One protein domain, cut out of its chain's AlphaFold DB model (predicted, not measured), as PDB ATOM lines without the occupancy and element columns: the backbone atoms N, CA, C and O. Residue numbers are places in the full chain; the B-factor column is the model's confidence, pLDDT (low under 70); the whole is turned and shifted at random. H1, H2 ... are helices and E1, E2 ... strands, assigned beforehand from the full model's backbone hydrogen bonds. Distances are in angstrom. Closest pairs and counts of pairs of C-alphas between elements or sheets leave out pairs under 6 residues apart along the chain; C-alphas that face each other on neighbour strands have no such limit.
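AT A GLANCE: This is residues 4 to 80 of the 192 residues of an uncharacterized protein of Candidatus Curtissbacteria bacterium RIFCSPLOWO2_01_FULL_42_26 (UniProt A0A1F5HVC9). A strongly twisted sheet of four strands forms the middle of three layers, with H1 over one face and H2 over the other; short H3 follows H2 at a corner. The 77 printed residues include three named helices and four named strands, in the order E1 H1 E2 H2 H3 E3 E4. The sheet runs E1, E3, E4, E2 and is mixed, as is the class, helices and strands. The whole is compact, radius of gyration of the C-alphas 11.9 A, spanning 34 by 28 by 16 A.

HOW THE PARTS SIT: Edge strand E1, residues 4 to 6, is parallel to E3, residues 60 to 66; N 5 and O 61 are within hydrogen-bond range at 2.9 A. E3 and E4, residues 72 to 79, form an antiparallel hairpin, with N 62 and O 75 at 2.8 A. E4 is antiparallel to edge strand E2, residues 27 to 34, with N 30 and O 76 at 2.8 A. H1, residues 12 to 19, is on the sheet at a height of 9.7 A, slantwise to the strands, 41 degrees from E4 on the local plane; its closest C-alphas to E3 are Val 12 and Met 65, 5.7 A. H2, residues 40 to 50, is on the opposite face at a height of 10.1 A, over E4 and E2, along the strands; the closest C-alphas of E2 and H2 are Phe 32 and Glu 42, 6.4 A. H3, residues 53 to 56, only grazes the sheet; it and H2 only just touch, only at the corner, with 3 pairs of C-alphas within 8 A, the closest Leu 49 and Tyr 56, 5.3 A. E1, H1, E2 and E2, H2 H3, E3 are split strand-helix-strand units, same-way strands with others between them, with right-handed crossovers. In H1 and H2 every O i to N i+4 pair is within hydrogen-bond range; H3 is too short for one.

IN THESE COORDINATES: E1 begins at C-alpha 4 (286.781, 246.652, 394.106). E4 spans 23.6 A, ending at C-alpha 79 (283.359, 232.599, 398.623); E2 spans 20.8 A, E3 16.6 A and H2 15.4 A.

THE WHOLE: The C-alphas farthest apart, Pro 53 and Arg 69, are 35.3 A apart. The printed part has no cut and no long link. Mean pLDDT of the printed part is 83.6, with residues 22 to 25 and 33 under 70.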
ATOM      1  N   LYS A   4     286.121 245.746 393.163       94.12
ATOM      2  CA  LYS A   4     286.781 246.652 394.106       94.12
ATOM      3  C   LYS A   4     285.763 247.629 394.679       94.12
ATOM      4  O   LYS A   4     285.084 248.310 393.917       94.12
ATOM      5  N   ILE A   5     285.715 247.729 396.003       93.31
ATOM      6  CA  ILE A   5     284.841 248.649 396.730       93.31
ATOM      7  C   ILE A   5     285.711 249.562 397.589       93.31
ATOM      8  O   ILE A   5     286.417 249.112 398.493       93.31
ATOM      9  N   ASP A   6     285.651 250.857 397.297       91.94
ATOM     10  CA  ASP A   6     286.319 251.901 398.065       91.94
ATOM     11  C   ASP A   6     285.367 252.436 399.149       91.94
ATOM     12  O   ASP A   6     284.364 253.076 398.848       91.94
ATOM     13  N   ALA A   7     285.686 252.170 400.414       87.69
ATOM     14  CA  ALA A   7     284.877 252.504 401.585       87.69
ATOM     15  C   ALA A   7     285.636 253.446 402.536       87.69
ATOM     16  O   ALA A   7     285.873 253.137 403.705       87.69
ATOM     17  N   PHE A   8     286.054 254.597 402.005       86.19
ATOM     18  CA  PHE A   8     286.875 255.575 402.718       86.19
ATOM     19  C   PHE A   8     286.220 256.083 404.002       86.19
ATOM     20  O   PHE A   8     285.129 256.643 403.970       86.19
ATOM     21  N   GLY A   9     286.920 255.928 405.127       75.44
ATOM     22  CA  GLY A   9     286.496 256.482 406.416       75.44
ATOM     23  C   GLY A   9     285.367 255.716 407.112       75.44
ATOM     24  O   GLY A   9     284.992 256.094 408.219       75.44
ATOM     25  N   HIS A  10     284.867 254.633 406.514       80.38
ATOM     26  CA  HIS A  10     283.886 253.751 407.145       80.38
ATOM     27  C   HIS A  10     284.573 252.663 407.963       80.38
ATOM     28  O   HIS A  10     285.628 252.142 407.579       80.38
ATOM     29  N   SER A  11     283.967 252.295 409.090       81.19
ATOM     30  CA  SER A  11     284.497 251.206 409.913       81.19
ATOM     31  C   SER A  11     284.365 249.863 409.192       81.19
ATOM     32  O   SER A  11     283.410 249.644 408.448       81.19
ATOM     33  N   VAL A  12     285.286 248.926 409.444       79.75
ATOM     34  CA  VAL A  12     285.197 247.582 408.839       79.75
ATOM     35  C   VAL A  12     283.845 246.915 409.135       79.75
ATOM     36  O   VAL A  12     283.238 246.348 408.232       79.75
ATOM     37  N   SER A  13     283.338 247.023 410.369       77.75
ATOM     38  CA  SER A  13     282.045 246.435 410.748       77.75
ATOM     39  C   SER A  13     280.884 247.005 409.931       77.75
ATOM     40  O   SER A  13     280.048 246.249 409.448       77.75
ATOM     41  N   GLU A  14     280.843 248.324 409.748       79.75
ATOM     42  CA  GLU A  14     279.792 249.000 408.980       79.75
ATOM     43  C   GLU A  14     279.775 248.530 407.522       79.75
ATOM     44  O   GLU A  14     278.722 248.199 406.977       79.75
ATOM     45  N   VAL A  15     280.952 248.428 406.903       85.62
ATOM     46  CA  VAL A  15     281.081 247.999 405.506       85.62
ATOM     47  C   VAL A  15     280.667 246.539 405.333       85.62
ATOM     48  O   VAL A  15     279.923 246.216 404.406       85.62
ATOM     49  N   LEU A  16     281.104 245.652 406.231       85.50
ATOM     50  CA  LEU A  16     280.731 244.235 406.176       85.50
ATOM     51  C   LEU A  16     279.223 244.024 406.371       85.50
ATOM     52  O   LEU A  16     278.650 243.136 405.734       85.50
ATOM     53  N   ASP A  17     278.580 244.848 407.198       82.00
ATOM     54  CA  ASP A  17     277.140 244.793 407.455       82.00
ATOM     55  C   ASP A  17     276.328 245.237 406.242       82.00
ATOM     56  O   ASP A  17     275.412 244.530 405.813       82.00
ATOM     57  N   VAL A  18     276.702 246.371 405.646       85.94
ATOM     58  CA  VAL A  18     276.051 246.912 404.445       85.94
ATOM     59  C   VAL A  18     276.165 245.937 403.276       85.94
ATOM     60  O   VAL A  18     275.187 245.700 402.564       85.94
ATOM     61  N   LEU A  19     277.340 245.335 403.096       85.06
ATOM     62  CA  LEU A  19     277.607 244.417 401.990       85.06
ATOM     63  C   LEU A  19     277.161 242.976 402.269       85.06
ATOM     64  O   LEU A  19     277.220 242.139 401.370       85.06
ATOM     65  N   LYS A  20     276.705 242.673 403.491       86.06
ATOM     66  CA  LYS A  20     276.353 241.316 403.936       86.06
ATOM     67  C   LYS A  20     277.492 240.316 403.705       86.06
ATOM     68  O   LYS A  20     277.258 239.188 403.277       86.06
ATOM     69  N   LEU A  21     278.728 240.719 403.995       81.44
ATOM     70  CA  LEU A  21     279.944 239.919 403.774       81.44
ATOM     71  C   LEU A  21     280.464 239.242 405.051       81.44
ATOM     72  O   LEU A  21     281.642 238.917 405.146       81.44
ATOM     73  N   ARG A  22     279.616 239.047 406.060       67.50
ATOM     74  CA  ARG A  22     280.013 238.387 407.308       67.50
ATOM     75  C   ARG A  22     280.318 236.885 407.095       67.50
ATOM     76  O   ARG A  22     279.821 236.295 406.142       67.50
ATOM     77  N   PRO A  23     281.099 236.222 407.970       54.81
ATOM     78  CA  PRO A  23     281.443 234.799 407.815       54.81
ATOM     79  C   PRO A  23     280.244 233.843 407.682       54.81
ATOM     80  O   PRO A  23     280.322 232.807 407.025       54.81
ATOM     81  N   ASP A  24     279.103 234.199 408.272       65.19
ATOM     82  CA  ASP A  24     277.828 233.481 408.176       65.19
ATOM     83  C   ASP A  24     277.125 233.641 406.816       65.19
ATOM     84  O   ASP A  24     276.231 232.858 406.495       65.19
ATOM     85  N   SER A  25     277.547 234.590 405.973       69.06
ATOM     86  CA  SER A  25     276.967 234.828 404.646       69.06
ATOM     87  C   SER A  25     277.594 233.994 403.524       69.06
ATOM     88  O   SER A  25     277.282 234.186 402.346       69.06
ATOM     89  N   GLY A  26     278.457 233.035 403.870       80.00
ATOM     90  CA  GLY A  26     279.128 232.176 402.896       80.00
ATOM     91  C   GLY A  26     280.330 232.843 402.232       80.00
ATOM     92  O   GLY A  26     280.762 232.390 401.171       80.00
ATOM     93  N   PHE A  27     280.881 233.889 402.851       85.44
ATOM     94  CA  PHE A  27     282.149 234.505 402.482       85.44
ATOM     95  C   PHE A  27     283.195 234.267 403.567       85.44
ATOM     96  O   PHE A  27     282.892 234.255 404.753       85.44
ATOM     97  N   ARG A  28     284.448 234.109 403.152       82.62
ATOM     98  CA  ARG A  28     285.623 234.207 404.014       82.62
ATOM     99  C   ARG A  28     286.327 235.519 403.750       82.62
ATOM    100  O   ARG A  28     286.374 235.992 402.614       82.62
ATOM    101  N   LEU A  29     286.879 236.084 404.811       84.81
ATOM    102  CA  LEU A  29     287.490 237.400 404.805       84.81
ATOM    103  C   LEU A  29     288.985 237.259 405.073       84.81
ATOM    104  O   LEU A  29     289.388 236.588 406.017       84.81
ATOM    105  N   ILE A  30     289.790 237.880 404.217       83.31
ATOM    106  CA  ILE A  30     291.249 237.878 404.298       83.31
ATOM    107  C   ILE A  30     291.691 239.304 404.574       83.31
ATOM    108  O   ILE A  30     291.564 240.183 403.717       83.31
ATOM    109  N   TYR A  31     292.230 239.532 405.760       81.38
ATOM    110  CA  TYR A  31     292.757 240.827 406.151       81.38
ATOM    111  C   TYR A  31     294.226 240.980 405.765       81.38
ATOM    112  O   TYR A  31     295.080 240.157 406.099       81.38
ATOM    113  N   PHE A  32     294.546 242.084 405.091       81.12
ATOM    114  CA  PHE A  32     295.919 242.377 404.672       81.12
ATOM    115  C   PHE A  32     296.705 243.222 405.677       81.12
ATOM    116  O   PHE A  32     297.867 243.545 405.425       81.12
ATOM    117  N   GLY A  33     296.119 243.550 406.830       68.69
ATOM    118  CA  GLY A  33     296.736 244.457 407.793       68.69
ATOM    119  C   GLY A  33     296.304 245.915 407.615       68.69
ATOM    120  O   GLY A  33     295.646 246.260 406.630       68.69
ATOM    121  N   PRO A  34     296.711 246.787 408.558       76.19
ATOM    122  CA  PRO A  34     296.585 248.219 408.380       76.19
ATOM    123  C   PRO A  34     297.557 248.668 407.279       76.19
ATOM    124  O   PRO A  34     298.774 248.633 407.472       76.19
ATOM    125  N   SER A  35     297.031 249.030 406.112       74.31
ATOM    126  CA  SER A  35     297.814 249.430 404.944       74.31
ATOM    127  C   SER A  35     296.994 250.325 404.022       74.31
ATOM    128  O   SER A  35     295.855 250.010 403.680       74.31
ATOM    129  N   GLU A  36     297.597 251.412 403.552       75.38
ATOM    130  CA  GLU A  36     297.034 252.235 402.471       75.38
ATOM    131  C   GLU A  36     297.345 251.642 401.094       75.38
ATOM    132  O   GLU A  36     296.610 251.847 400.128       75.38
ATOM    133  N   THR A  37     298.424 250.865 401.008       82.69
ATOM    134  CA  THR A  37     298.962 250.334 399.760       82.69
ATOM    135  C   THR A  37     298.742 248.832 399.642       82.69
ATOM    136  O   THR A  37     298.503 248.118 400.620       82.69
ATOM    137  N   VAL A  38     298.814 248.353 398.401       85.06
ATOM    138  CA  VAL A  38     298.725 246.931 398.074       85.06
ATOM    139  C   VAL A  38     299.888 246.184 398.729       85.06
ATOM    140  O   VAL A  38     301.049 246.558 398.560       85.06
ATOM    141  N   THR A  39     299.584 245.106 399.451       79.38
ATOM    142  CA  THR A  39     300.610 244.269 400.091       79.38
ATOM    143  C   THR A  39     301.073 243.134 399.170       79.38
ATOM    144  O   THR A  39     300.359 242.715 398.259       79.38
ATOM    145  N   VAL A  40     302.258 242.570 399.432       78.25
ATOM    146  CA  VAL A  40     302.741 241.361 398.725       78.25
ATOM    147  C   VAL A  40     301.769 240.188 398.912       78.25
ATOM    148  O   VAL A  40     301.541 239.404 397.992       78.25
ATOM    149  N   GLN A  41     301.166 240.084 400.099       79.19
ATOM    150  CA  GLN A  41     300.169 239.061 400.412       79.19
ATOM    151  C   GLN A  41     298.899 239.255 399.570       79.19
ATOM    152  O   GLN A  41     298.414 238.294 398.979       79.19
ATOM    153  N   GLU A  42     298.410 240.491 399.444       87.00
ATOM    154  CA  GLU A  42     297.272 240.841 398.586       87.00
ATOM    155  C   GLU A  42     297.526 240.480 397.118       87.00
ATOM    156  O   GLU A  42     296.702 239.804 396.507       87.00
ATOM    157  N   GLN A  43     298.684 240.858 396.562       87.69
ATOM    158  CA  GLN A  43     299.037 240.525 395.173       87.69
ATOM    159  C   GLN A  43     299.029 239.021 394.928       87.69
ATOM    160  O   GLN A  43     298.507 238.564 393.910       87.69
ATOM    161  N   ARG A  44     299.571 238.248 395.872       84.00
ATOM    162  CA  ARG A  44     299.581 236.789 395.788       84.00
ATOM    163  C   ARG A  44     298.163 236.222 395.769       84.00
ATOM    164  O   ARG A  44     297.844 235.466 394.861       84.00
ATOM    165  N   TYR A  45     297.299 236.636 396.697       85.75
ATOM    166  CA  TYR A  45     295.909 236.169 396.736       85.75
ATOM    167  C   TYR A  45     295.117 236.547 395.482       85.75
ATOM    168  O   TYR A  45     294.353 235.731 394.971       85.75
ATOM    169  N   LEU A  46     295.306 237.759 394.955       89.12
ATOM    170  CA  LEU A  46     294.652 238.190 393.718       89.12
ATOM    171  C   LEU A  46     295.159 237.404 392.503       89.12
ATOM    172  O   LEU A  46     294.359 237.031 391.645       89.12
ATOM    173  N   SER A  47     296.463 237.122 392.445       86.94
ATOM    174  CA  SER A  47     297.052 236.294 391.392       86.94
ATOM    175  C   SER A  47     296.536 234.858 391.460       86.94
ATOM    176  O   SER A  47     296.132 234.315 390.435       86.94
ATOM    177  N   ASP A  48     296.482 234.266 392.650       85.12
ATOM    178  CA  ASP A  48     295.967 232.913 392.858       85.12
ATOM    179  C   ASP A  48     294.469 232.834 392.507       85.12
ATOM    180  O   ASP A  48     294.041 231.936 391.781       85.12
ATOM    181  N   LEU A  49     293.663 233.814 392.935       88.12
ATOM    182  CA  LEU A  49     292.245 233.886 392.574       88.12
ATOM    183  C   LEU A  49     292.025 234.052 391.074       88.12
ATOM    184  O   LEU A  49     291.067 233.489 390.551       88.12
ATOM    185  N   SER A  50     292.892 234.784 390.368       89.25
ATOM    186  CA  SER A  50     292.761 234.970 388.918       89.25
ATOM    187  C   SER A  50     292.824 233.649 388.137       89.25
ATOM    188  O   SER A  50     292.221 233.543 387.070       89.25
ATOM    189  N   ALA A  51     293.460 232.617 388.705       87.62
ATOM    190  CA  ALA A  51     293.488 231.269 388.144       87.62
ATOM    191  C   ALA A  51     292.158 230.505 388.326       87.62
ATOM    192  O   ALA A  51     291.987 229.420 387.773       87.62
ATOM    193  N   MET A  52     291.202 231.055 389.085       87.62
ATOM    194  CA  MET A  52     289.913 230.439 389.396       87.62
ATOM    195  C   MET A  52     288.744 231.387 389.086       87.62
ATOM    196  O   MET A  52     288.193 232.018 389.995       87.62
ATOM    197  N   PRO A  53     288.294 231.456 387.820       89.00
ATOM    198  CA  PRO A  53     287.301 232.436 387.378       89.00
ATOM    199  C   PRO A  53     286.031 232.464 388.237       89.00
ATOM    200  O   PRO A  53     285.584 233.535 388.640       89.00
ATOM    201  N   TYR A  54     285.487 231.297 388.598       89.06
ATOM    202  CA  TYR A  54     284.277 231.208 389.421       89.06
ATOM    203  C   TYR A  54     284.389 231.977 390.749       89.06
ATOM    204  O   TYR A  54     283.495 232.749 391.089       89.06
ATOM    205  N   TYR A  55     285.504 231.825 391.469       90.12
ATOM    206  CA  TYR A  55     285.741 232.539 392.726       90.12
ATOM    207  C   TYR A  55     286.172 233.985 392.477       90.12
ATOM    208  O   TYR A  55     285.725 234.891 393.177       90.12
ATOM    209  N   TYR A  56     286.974 234.223 391.437       90.06
ATOM    210  CA  TYR A  56     287.466 235.547 391.059       90.06
ATOM    211  C   TYR A  56     286.342 236.549 390.778       90.06
ATOM    212  O   TYR A  56     286.440 237.709 391.157       90.06
ATOM    213  N   HIS A  57     285.272 236.116 390.110       91.19
ATOM    214  CA  HIS A  57     284.117 236.962 389.788       91.19
ATOM    215  C   HIS A  57     283.141 237.157 390.952       91.19
ATOM    216  O   HIS A  57     282.256 237.999 390.864       91.19
ATOM    217  N   ARG A  58     283.287 236.376 392.023       91.44
ATOM    218  CA  ARG A  58     282.417 236.408 393.201       91.44
ATOM    219  C   ARG A  58     283.143 236.923 394.440       91.44
ATOM    220  O   ARG A  58     282.688 236.666 395.543       91.44
ATOM    221  N   SER A  59     284.288 237.572 394.266       92.50
ATOM    222  CA  SER A  59     285.112 238.085 395.358       92.50
ATOM    223  C   SER A  59     285.128 239.610 395.346       92.50
ATOM    224  O   SER A  59     285.062 240.217 394.275       92.50
ATOM    225  N   TYR A  60     285.281 240.209 396.524       94.06
ATOM    226  CA  TYR A  60     285.293 241.656 396.731       94.06
ATOM    227  C   TYR A  60     286.602 242.101 397.375       94.06
ATOM    228  O   TYR A  60     287.000 241.561 398.404       94.06
ATOM    229  N   LEU A  61     287.260 243.104 396.803       93.75
ATOM    230  CA  LEU A  61     288.401 243.782 397.408       93.75
ATOM    231  C   LEU A  61     287.917 245.089 398.037       93.75
ATOM    232  O   LEU A  61     287.592 246.039 397.328       93.75
ATOM    233  N   LEU A  62     287.879 245.128 399.363       92.69
ATOM    234  CA  LEU A  62     287.445 246.274 400.153       92.69
ATOM    235  C   LEU A  62     288.661 247.117 400.547       92.69
ATOM    236  O   LEU A  62     289.620 246.600 401.128       92.69
ATOM    237  N   THR A  63     288.633 248.412 400.243       91.75
ATOM    238  CA  THR A  63     289.762 249.329 400.461       91.75
ATOM    239  C   THR A  63     289.320 250.635 401.105       91.75
ATOM    240  O   THR A  63     288.169 251.033 400.980       91.75
ATOM    241  N   GLY A  64     290.227 251.319 401.807       81.75
ATOM    242  CA  GLY A  64     289.946 252.630 402.414       81.75
ATOM    243  C   GLY A  64     289.141 252.584 403.720       81.75
ATOM    244  O   GLY A  64     288.912 253.632 404.322       81.75
ATOM    245  N   MET A  65     288.762 251.391 404.183       88.38
ATOM    246  CA  MET A  65     288.094 251.196 405.474       88.38
ATOM    247  C   MET A  65     289.012 251.590 406.628       88.38
ATOM    248  O   MET A  65     290.230 251.582 406.467       88.38
ATOM    249  N   ILE A  66     288.451 251.853 407.805       81.75
ATOM    250  CA  ILE A  66     289.213 252.112 409.029       81.75
ATOM    251  C   ILE A  66     288.973 251.035 410.094       81.75
ATOM    252  O   ILE A  66     287.851 250.555 410.277       81.75
ATOM    253  N   ASP A  67     290.035 250.642 410.800       79.31
ATOM    254  CA  ASP A  67     289.933 249.803 412.000       79.31
ATOM    255  C   ASP A  67     289.480 250.613 413.229       79.31
ATOM    256  O   ASP A  67     289.330 251.836 413.181       79.31
ATOM    257  N   SER A  68     289.304 249.942 414.372       71.50
ATOM    258  CA  SER A  68     288.923 250.582 415.644       71.50
ATOM    259  C   SER A  68     289.933 251.618 416.161       71.50
ATOM    260  O   SER A  68     289.630 252.376 417.079       71.50
ATOM    261  N   ARG A  69     291.135 251.678 415.577       74.06
ATOM    262  CA  ARG A  69     292.188 252.654 415.886       74.06
ATOM    263  C   ARG A  69     292.310 253.740 414.813       74.06
ATOM    264  O   ARG A  69     293.271 254.505 414.850       74.06
ATOM    265  N   GLY A  70     291.378 253.798 413.860       74.44
ATOM    266  CA  GLY A  70     291.379 254.760 412.760       74.44
ATOM    267  C   GLY A  70     292.430 254.481 411.685       74.44
ATOM    268  O   GLY A  70     292.742 255.374 410.900       74.44
ATOM    269  N   ARG A  71     293.022 253.280 411.647       79.69
ATOM    270  CA  ARG A  71     294.043 252.929 410.652       79.69
ATOM    271  C   ARG A  71     293.390 252.378 409.387       79.69
ATOM    272  O   ARG A  71     292.451 251.594 409.504       79.69
ATOM    273  N   PRO A  72     293.911 252.721 408.199       80.69
ATOM    274  CA  PRO A  72     293.373 252.255 406.930       80.69
ATOM    275  C   PRO A  72     293.552 250.746 406.780       80.69
ATOM    276  O   PRO A  72     294.625 250.217 407.054       80.69
ATOM    277  N   VAL A  73     292.512 250.062 406.319       83.94
ATOM    278  CA  VAL A  73     292.429 248.610 406.186       83.94
ATOM    279  C   VAL A  73     292.090 248.223 404.754       83.94
ATOM    280  O   VAL A  73     291.275 248.859 404.080       83.94
ATOM    281  N   ARG A  74     292.686 247.109 404.322       89.50
ATOM    282  CA  ARG A  74     292.349 246.412 403.081       89.50
ATOM    283  C   ARG A  74     291.947 244.977 403.400       89.50
ATOM    284  O   ARG A  74     292.612 244.307 404.195       89.50
ATOM    285  N   LEU A  75     290.869 244.515 402.780       89.19
ATOM    286  CA  LEU A  75     290.300 243.192 403.009       89.19
ATOM    287  C   LEU A  75     289.863 242.576 401.684       89.19
ATOM    288  O   LEU A  75     289.363 243.273 400.807       89.19
ATOM    289  N   LEU A  76     290.013 241.266 401.554       90.81
ATOM    290  CA  LEU A  76     289.487 240.500 400.433       90.81
ATOM    291  C   LEU A  76     288.419 239.524 400.933       90.81
ATOM    292  O   LEU A  76     288.708 238.641 401.735       90.81
ATOM    293  N   ALA A  77     287.188 239.692 400.461       90.94
ATOM    294  CA  ALA A  77     286.088 238.769 400.691       90.94
ATOM    295  C   ALA A  77     285.994 237.781 399.529       90.94
ATOM    296  O   ALA A  77     285.938 238.186 398.370       90.94
ATOM    297  N   VAL A  78     285.966 236.488 399.828       89.31
ATOM    298  CA  VAL A  78     285.978 235.400 398.839       89.31
ATOM    299  C   VAL A  78     284.919 234.375 399.218       89.31
ATOM    300  O   VAL A  78     284.691 234.185 400.411       89.31
ATOM    301  N   PRO A  79     284.290 233.662 398.270       89.38
ATOM    302  CA  PRO A  79     283.359 232.599 398.623       89.38
ATOM    303  C   PRO A  79     283.963 231.565 399.592       89.38
ATOM    304  O   PRO A  79     285.116 231.126 399.465       89.38
ATOM    305  N   GLY A  80     283.175 231.187 400.595       83.25
ATOM    306  CA  GLY A  80     283.568 230.304 401.690       83.25
ATOM    307  C   GLY A  80     283.967 228.902 401.232       83.25
ATOM    308  O   GLY A  80     284.794 228.260 401.869       83.25
TER     309      GLY A  80